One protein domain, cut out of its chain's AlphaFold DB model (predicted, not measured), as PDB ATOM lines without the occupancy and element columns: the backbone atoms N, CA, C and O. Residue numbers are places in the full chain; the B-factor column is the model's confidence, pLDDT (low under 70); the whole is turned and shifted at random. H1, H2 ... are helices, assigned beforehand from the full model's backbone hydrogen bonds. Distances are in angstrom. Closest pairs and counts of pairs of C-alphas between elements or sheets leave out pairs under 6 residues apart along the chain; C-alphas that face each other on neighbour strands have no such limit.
ATOM      1  N   ASP A 159      36.959   3.659  -5.224       82.62
ATOM      2  CA  ASP A 159      37.615   4.537  -6.179       82.62
ATOM      3  C   ASP A 159      36.613   4.837  -7.296       82.62
ATOM      4  O   ASP A 159      36.172   3.937  -8.007       82.62
ATOM      5  N   LEU A 160      36.202   6.100  -7.400       81.44
ATOM      6  CA  LEU A 160      35.367   6.587  -8.495       81.44
ATOM      7  C   LEU A 160      36.262   7.311  -9.497       81.44
ATOM      8  O   LEU A 160      37.038   8.184  -9.109       81.44
ATOM      9  N   GLU A 161      36.127   6.984 -10.781       81.25
ATOM     10  CA  GLU A 161      36.871   7.670 -11.845       81.25
ATOM     11  C   GLU A 161      36.409   9.127 -12.015       81.25
ATOM     12  O   GLU A 161      37.222  10.014 -12.280       81.25
ATOM     13  N   THR A 162      35.112   9.384 -11.797       85.06
ATOM     14  CA  THR A 162      34.476  10.693 -12.003       85.06
ATOM     15  C   THR A 162      33.444  10.986 -10.908       85.06
ATOM     16  O   THR A 162      32.799  10.080 -10.384       85.06
ATOM     17  N   ASN A 163      33.248  12.269 -10.579       83.25
ATOM     18  CA  ASN A 163      32.270  12.736  -9.580       83.25
ATOM     19  C   ASN A 163      30.843  12.914 -10.139       83.25
ATOM     20  O   ASN A 163      30.002  13.539  -9.489       83.25
ATOM     21  N   ASP A 164      30.567  12.409 -11.340       89.75
ATOM     22  CA  ASP A 164      29.270  12.586 -11.987       89.75
ATOM     23  C   ASP A 164      28.210  11.685 -11.337       89.75
ATOM     24  O   ASP A 164      28.452  10.494 -11.118       89.75
ATOM     25  N   PRO A 165      26.995  12.199 -11.071       89.75
ATOM     26  CA  PRO A 165      25.937  11.409 -10.442       89.75
ATOM     27  C   PRO A 165      25.499  10.216 -11.303       89.75
ATOM     28  O   PRO A 165      25.096   9.189 -10.759       89.75
ATOM     29  N   ASN A 166      25.620  10.325 -12.631       91.38
ATOM     30  CA  ASN A 166      25.310   9.234 -13.555       91.38
ATOM     31  C   ASN A 166      26.317   8.087 -13.430       91.38
ATOM     32  O   ASN A 166      25.907   6.936 -13.367       91.38
ATOM     33  N   ALA A 167      27.610   8.393 -13.273       91.44
ATOM     34  CA  ALA A 167      28.637   7.371 -13.082       91.44
ATOM     35  C   ALA A 167      28.408   6.561 -11.793       91.44
ATOM     36  O   ALA A 167      28.609   5.350 -11.769       91.44
ATOM     37  N   ILE A 168      27.911   7.208 -10.729       91.75
ATOM     38  CA  ILE A 168      27.532   6.523  -9.483       91.75
ATOM     39  C   ILE A 168      26.331   5.594  -9.715       91.75
ATOM     40  O   ILE A 168      26.302   4.482  -9.189       91.75
ATOM     41  N   ALA A 169      25.337   6.032 -10.492       91.50
ATOM     42  CA  ALA A 169      24.173   5.211 -10.823       91.50
ATOM     43  C   ALA A 169      24.555   3.996 -11.684       91.50
ATOM     44  O   ALA A 169      24.088   2.889 -11.413       91.50
ATOM     45  N   ASP A 170      25.447   4.185 -12.654       93.25
ATOM     46  CA  ASP A 170      25.942   3.118 -13.522       93.25
ATOM     47  C   ASP A 170      26.774   2.100 -12.727       93.25
ATOM     48  O   ASP A 170      26.517   0.899 -12.807       93.25
ATOM     49  N   ALA A 171      27.686   2.550 -11.857       91.69
ATOM     50  CA  ALA A 171      28.448   1.666 -10.967       91.69
ATOM     51  C   ALA A 171      27.535   0.852 -10.028       91.69
ATOM     52  O   ALA A 171      27.786  -0.325  -9.754       91.69
ATOM     53  N   ALA A 172      26.440   1.457  -9.550       92.44
ATOM     54  CA  ALA A 172      25.434   0.751  -8.760       92.44
ATOM     55  C   ALA A 172      24.667  -0.279  -9.602       92.44
ATOM     56  O   ALA A 172      24.412  -1.387  -9.129       92.44
ATOM     57  N   ALA A 173      24.335   0.050 -10.853       93.50
ATOM     58  CA  ALA A 173      23.670  -0.860 -11.782       93.50
ATOM     59  C   ALA A 173      24.556  -2.056 -12.168       93.50
ATOM     60  O   ALA A 173      24.057  -3.174 -12.299       93.50
ATOM     61  N   HIS A 174      25.870  -1.848 -12.286       93.00
ATOM     62  CA  HIS A 174      26.857  -2.905 -12.521       93.00
ATOM     63  C   HIS A 174      27.157  -3.757 -11.277       93.00
ATOM     64  O   HIS A 174      27.827  -4.785 -11.382       93.00
ATOM     65  N   GLY A 175      26.640  -3.375 -10.105       90.31
ATOM     66  CA  GLY A 175      26.888  -4.077  -8.845       90.31
ATOM     67  C   GLY A 175      28.307  -3.885  -8.311       90.31
ATOM     68  O   GLY A 175      28.735  -4.616  -7.417       90.31
ATOM     69  N   GLU A 176      29.042  -2.902  -8.834       90.94
ATOM     70  CA  GLU A 176      30.376  -2.556  -8.349       90.94
ATOM     71  C   GLU A 176      30.315  -1.897  -6.978       90.94
ATOM     72  O   GLU A 176      31.251  -2.059  -6.199       90.94
ATOM     73  N   ILE A 177      29.208  -1.218  -6.657       91.19
ATOM     74  CA  ILE A 177      28.939  -0.574  -5.365       91.19
ATOM     75  C   ILE A 177      27.608  -1.049  -4.769       91.19
ATOM     76  O   ILE A 177      26.656  -1.358  -5.484       91.19
ATOM     77  N   SER A 178      27.531  -1.096  -3.437       91.19
ATOM     78  CA  SER A 178      26.287  -1.408  -2.722       91.19
ATOM     79  C   SER A 178      25.286  -0.245  -2.829       91.19
ATOM     80  O   SER A 178      25.709   0.914  -2.842       91.19
ATOM     81  N   PRO A 179      23.959  -0.489  -2.828       90.12
ATOM     82  CA  PRO A 179      22.960   0.587  -2.837       90.12
ATOM     83  C   PRO A 179      23.108   1.555  -1.647       90.12
ATOM     84  O   PRO A 179      22.935   2.767  -1.795       90.12
ATOM     85  N   ASP A 180      23.497   1.054  -0.474       89.94
ATOM     86  CA  ASP A 180      23.755   1.897   0.700       89.94
ATOM     87  C   ASP A 180      25.001   2.782   0.519       89.94
ATOM     88  O   ASP A 180      25.070   3.887   1.055       89.94
ATOM     89  N   GLU A 181      25.992   2.315  -0.243       89.81
ATOM     90  CA  GLU A 181      27.191   3.089  -0.579       89.81
ATOM     91  C   GLU A 181      26.852   4.159  -1.626       89.81
ATOM     92  O   GLU A 181      27.183   5.331  -1.444       89.81
ATOM     93  N   ALA A 182      26.103   3.783  -2.666       91.12
ATOM     94  CA  ALA A 182      25.652   4.681  -3.725       91.12
ATOM     95  C   ALA A 182      24.827   5.855  -3.178       91.12
ATOM     96  O   ALA A 182      25.054   7.004  -3.554       91.12
ATOM     97  N   THR A 183      23.910   5.600  -2.239       91.62
ATOM     98  CA  THR A 183      23.100   6.665  -1.620       91.62
ATOM     99  C   THR A 183      23.946   7.660  -0.827       91.62
ATOM    100  O   THR A 183      23.714   8.867  -0.918       91.62
ATOM    101  N   ARG A 184      24.959   7.191  -0.089       89.88
ATOM    102  CA  ARG A 184      25.887   8.065   0.650       89.88
ATOM    103  C   ARG A 184      26.758   8.893  -0.290       89.88
ATOM    104  O   ARG A 184      26.944  10.084  -0.045       89.88
ATOM    105  N   LEU A 185      27.252   8.287  -1.369       90.06
ATOM    106  CA  LEU A 185      28.042   8.977  -2.390       90.06
ATOM    107  C   LEU A 185      27.211  10.043  -3.111       90.06
ATOM    108  O   LEU A 185      27.638  11.190  -3.203       90.06
ATOM    109  N   ALA A 186      25.990   9.708  -3.529       91.94
ATOM    110  CA  ALA A 186      25.077  10.655  -4.165       91.94
ATOM    111  C   ALA A 186      24.740  11.841  -3.245       91.94
ATOM    112  O   ALA A 186      24.697  12.984  -3.697       91.94
ATOM    113  N   GLN A 187      24.549  11.599  -1.942       93.19
ATOM    114  CA  GLN A 187      24.354  12.671  -0.961       93.19
ATOM    115  C   GLN A 187      25.587  13.572  -0.846       93.19
ATOM    116  O   GLN A 187      25.446  14.793  -0.849       93.19
ATOM    117  N   ALA A 188      26.789  12.997  -0.784       90.38
ATOM    118  CA  ALA A 188      28.028  13.765  -0.729       90.38
ATOM    119  C   ALA A 188      28.208  14.638  -1.982       90.38
ATOM    120  O   ALA A 188      28.399  15.849  -1.854       90.38
ATOM    121  N   VAL A 189      28.059  14.059  -3.180       93.19
ATOM    122  CA  VAL A 189      28.152  14.789  -4.457       93.19
ATOM    123  C   VAL A 189      27.119  15.906  -4.520       93.19
ATOM    124  O   VAL A 189      27.469  17.038  -4.848       93.19
ATOM    125  N   LYS A 190      25.874  15.638  -4.108       94.00
ATOM    126  CA  LYS A 190      24.832  16.664  -4.033       94.00
ATOM    127  C   LYS A 190      25.244  17.835  -3.143       94.00
ATOM    128  O   LYS A 190      25.134  18.974  -3.569       94.00
ATOM    129  N   THR A 191      25.764  17.586  -1.938       94.69
ATOM    130  CA  THR A 191      26.165  18.686  -1.039       94.69
ATOM    131  C   THR A 191      27.316  19.524  -1.591       94.69
ATOM    132  O   THR A 191      27.382  20.725  -1.334       94.69
ATOM    133  N   VAL A 192      28.220  18.910  -2.360       92.00
ATOM    134  CA  VAL A 192      29.310  19.622  -3.038       92.00
ATOM    135  C   VAL A 192      28.764  20.456  -4.199       92.00
ATOM    136  O   VAL A 192      29.165  21.613  -4.335       92.00
ATOM    137  N   GLY A 193      27.827  19.905  -4.978       93.81
ATOM    138  CA  GLY A 193      27.118  20.606  -6.052       93.81
ATOM    139  C   GLY A 193      26.334  21.809  -5.533       93.81
ATOM    140  O   GLY A 193      26.613  22.934  -5.933       93.81
ATOM    141  N   ASP A 194      25.475  21.602  -4.531       95.31
ATOM    142  CA  ASP A 194      24.693  22.666  -3.888       95.31
ATOM    143  C   ASP A 194      25.613  23.795  -3.370       95.31
ATOM    144  O   ASP A 194      25.308  24.982  -3.494       95.31
ATOM    145  N   ALA A 195      26.778  23.453  -2.807       94.44
ATOM    146  CA  ALA A 195      27.748  24.441  -2.341       94.44
ATOM    147  C   ALA A 195      28.435  25.213  -3.481       94.44
ATOM    148  O   ALA A 195      28.787  26.379  -3.287       94.44
ATOM    149  N   ALA A 196      28.664  24.587  -4.637       94.19
ATOM    150  CA  ALA A 196      29.208  25.246  -5.821       94.19
ATOM    151  C   ALA A 196      28.176  26.197  -6.442       94.19
ATOM    152  O   ALA A 196      28.492  27.368  -6.662       94.19
ATOM    153  N   ASP A 197      26.936  25.740  -6.594       96.00
ATOM    154  CA  ASP A 197      25.825  26.535  -7.121       96.00
ATOM    155  C   ASP A 197      25.559  27.759  -6.241       96.00
ATOM    156  O   ASP A 197      25.439  28.879  -6.733       96.00
ATOM    157  N   LEU A 198      25.574  27.593  -4.915       97.31
ATOM    158  CA  LEU A 198      25.436  28.711  -3.980       97.31
ATOM    159  C   LEU A 198      26.563  29.745  -4.099       97.31
ATOM    160  O   LEU A 198      26.325  30.926  -3.845       97.31
ATOM    161  N   ARG A 199      27.792  29.340  -4.443       95.75
ATOM    162  CA  ARG A 199      28.895  30.290  -4.675       95.75
ATOM    163  C   ARG A 199      28.706  31.042  -5.983       95.75
ATOM    164  O   ARG A 199      28.930  32.248  -6.010       95.75
ATOM    165  N   GLU A 200      28.273  30.350  -7.028       97.19
ATOM    166  CA  GLU A 200      28.017  30.965  -8.327       97.19
ATOM    167  C   GLU A 200      26.854  31.961  -8.255       97.19
ATOM    168  O   GLU A 200      26.990  33.100  -8.697       97.19
ATOM    169  N   LEU A 201      25.754  31.598  -7.593       97.62
ATOM    170  CA  LEU A 201      24.628  32.506  -7.370       97.62
ATOM    171  C   LEU A 201      25.039  33.749  -6.574       97.62
ATOM    172  O   LEU A 201      24.630  34.855  -6.913       97.62
ATOM    173  N   LYS A 202      25.886  33.601  -5.546       97.38
ATOM    174  CA  LYS A 202      26.424  34.753  -4.802       97.38
ATOM    175  C   LYS A 202      27.260  35.670  -5.688       97.38
ATOM    176  O   LYS A 202      27.073  36.879  -5.633       97.38
ATOM    177  N   ARG A 203      28.120  35.100  -6.536       97.31
ATOM    178  CA  ARG A 203      28.933  35.859  -7.495       97.31
ATOM    179  C   ARG A 203      28.058  36.678  -8.445       97.31
ATOM    180  O   ARG A 203      28.325  37.855  -8.655       97.31
ATOM    181  N   GLN A 204      26.997  36.072  -8.973       97.44
ATOM    182  CA  GLN A 204      26.050  36.748  -9.864       97.44
ATOM    183  C   GLN A 204      25.287  37.869  -9.150       97.44
ATOM    184  O   GLN A 204      25.102  38.944  -9.717       97.44
ATOM    185  N   VAL A 205      24.867  37.653  -7.900       97.44
ATOM    186  CA  VAL A 205      24.198  38.689  -7.097       97.44
ATOM    187  C   VAL A 205      25.133  39.871  -6.839       97.44
ATOM    188  O   VAL A 205      24.733  41.008  -7.071       97.44
ATOM    189  N   GLU A 206      26.381  39.622  -6.441       97.44
ATOM    190  CA  GLU A 206      27.380  40.678  -6.219       97.44
ATOM    191  C   GLU A 206      27.644  41.492  -7.499       97.44
ATOM    192  O   GLU A 206      27.714  42.721  -7.460       97.44
ATOM    193  N   GLU A 207      27.734  40.831  -8.655       97.00
ATOM    194  CA  GLU A 207      27.894  41.499  -9.950       97.00
ATOM    195  C   GLU A 207      26.695  42.402 -10.286       97.00
ATOM    196  O   GLU A 207      26.871  43.557 -10.688       97.00
ATOM    197  N   LEU A 208      25.472  41.918 -10.062       97.12
ATOM    198  CA  LEU A 208      24.256  42.702 -10.284       97.12
ATOM    199  C   LEU A 208      24.154  43.895  -9.329       97.12
ATOM    200  O   LEU A 208      23.797  44.994  -9.760       97.12
ATOM    201  N   GLU A 209      24.505  43.722  -8.056       96.69
ATOM    202  CA  GLU A 209      24.540  44.808  -7.071       96.69
ATOM    203  C   GLU A 209      25.528  45.908  -7.482       96.69
ATOM    204  O   GLU A 209      25.206  47.101  -7.405       96.69
ATOM    205  N   LEU A 210      26.701  45.532  -8.002       96.50
ATOM    206  CA  LEU A 210      27.679  46.482  -8.534       96.50
ATOM    207  C   LEU A 210      27.124  47.254  -9.734       96.50
ATOM    208  O   LEU A 210      27.208  48.487  -9.755       96.50
ATOM    209  N   LEU A 211      26.508  46.570 -10.700       95.81
ATOM    210  CA  LEU A 211      25.912  47.210 -11.875       95.81
ATOM    211  C   LEU A 211      24.800  48.190 -11.486       95.81
ATOM    212  O   LEU A 211      24.812  49.335 -11.945       95.81
ATOM    213  N   ILE A 212      23.893  47.796 -10.588       96.50
ATOM    214  CA  ILE A 212      22.813  48.660 -10.093       96.50
ATOM    215  C   ILE A 212      23.391  49.879  -9.371       96.50
ATOM    216  O   ILE A 212      22.982  51.005  -9.653       96.50
ATOM    217  N   SER A 213      24.381  49.687  -8.496       95.12
ATOM    218  CA  SER A 213      25.020  50.796  -7.781       95.12
ATOM    219  C   SER A 213      25.705  51.790  -8.728       95.12
ATOM    220  O   SER A 213      25.682  52.995  -8.479       95.12
ATOM    221  N   SER A 214      26.269  51.310  -9.842       93.81
ATOM    222  CA  SER A 214      26.908  52.149 -10.861       93.81
ATOM    223  C   SER A 214      25.901  52.951 -11.693       93.81
ATOM    224  O   SER A 214      26.194  54.073 -12.106       93.81
ATOM    225  N   LEU A 215      24.711  52.393 -11.931       92.75
ATOM    226  CA  LEU A 215      23.618  53.060 -12.637       92.75
ATOM    227  C   LEU A 215      22.927  54.089 -11.745       92.75
ATOM    228  O   LEU A 215      22.679  55.193 -12.203       92.75
ATOM    229  N   ALA A 216      22.692  53.763 -10.473       92.69
ATOM    230  CA  ALA A 216      22.079  54.671  -9.504       92.69
ATOM    231  C   ALA A 216      22.948  55.901  -9.175       92.69
ATOM    232  O   ALA A 216      22.450  56.879  -8.626       92.69
ATOM    233  N   LYS A 217      24.254  55.843  -9.470       85.94
ATOM    234  CA  LYS A 217      25.197  56.954  -9.275       85.94
ATOM    235  C   LYS A 217      25.243  57.946 -10.444       85.94
ATOM    236  O   LYS A 217      25.942  58.950 -10.323       85.94
ATOM    237  N   ARG A 218      24.574  57.640 -11.559       56.81
ATOM    238  CA  ARG A 218      24.378  58.543 -12.700       56.81
ATOM    239  C   ARG A 218      23.068  59.298 -12.555       56.81
ATOM    240  O   ARG A 218      23.072  60.481 -12.949       56.81
TER     241      ARG A 218
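Overview. This is residues 159 to 218 of the 218 residues of an uncharacterized protein of Novosphingobium sp. CF614 (UniProt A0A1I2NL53). Look for a lopsided helical hairpin: short H1 folds back beside the first part of long H2, and residues 193 to 218, nearly all of them in H2, stick out as a long arm. The printed part has 60 residues with two named helices, H1 then H2, and no named strand; the class is all helix. It is extended, with a radius of gyration of the C-alphas of 19.1 A and spans of 63 by 16 by 15 A.

Along the chain. After residues 159 to 164, find C-alpha 165 at (25.937, 11.409, -10.442); there H1 begins, residues 165 to 173. H2, residues 179 to 216, runs 54.5 A from C-alpha 179 at (22.960, 0.587, -2.837) to C-alpha 216 at (22.079, 54.671, -9.504).

Arrangement. H1 and H2 form a helical hairpin with a tight link. H2 touches H1 with residues 179 to 189 alone; the closest C-alphas, of Ile 168 and Ala 182, are 6.3 A apart. The helices run opposite ways at a shallow tilt of 9 degrees. In H1 and H2 every O i to N i+4 pair is within hydrogen-bond range.

Size, cuts and confidence. The C-alphas of Gly 175 and Arg 218, the two farthest apart, are 62.8 A apart. The printed part has no cut. Mean pLDDT of the printed part is 91.9; residue 218 is under 70.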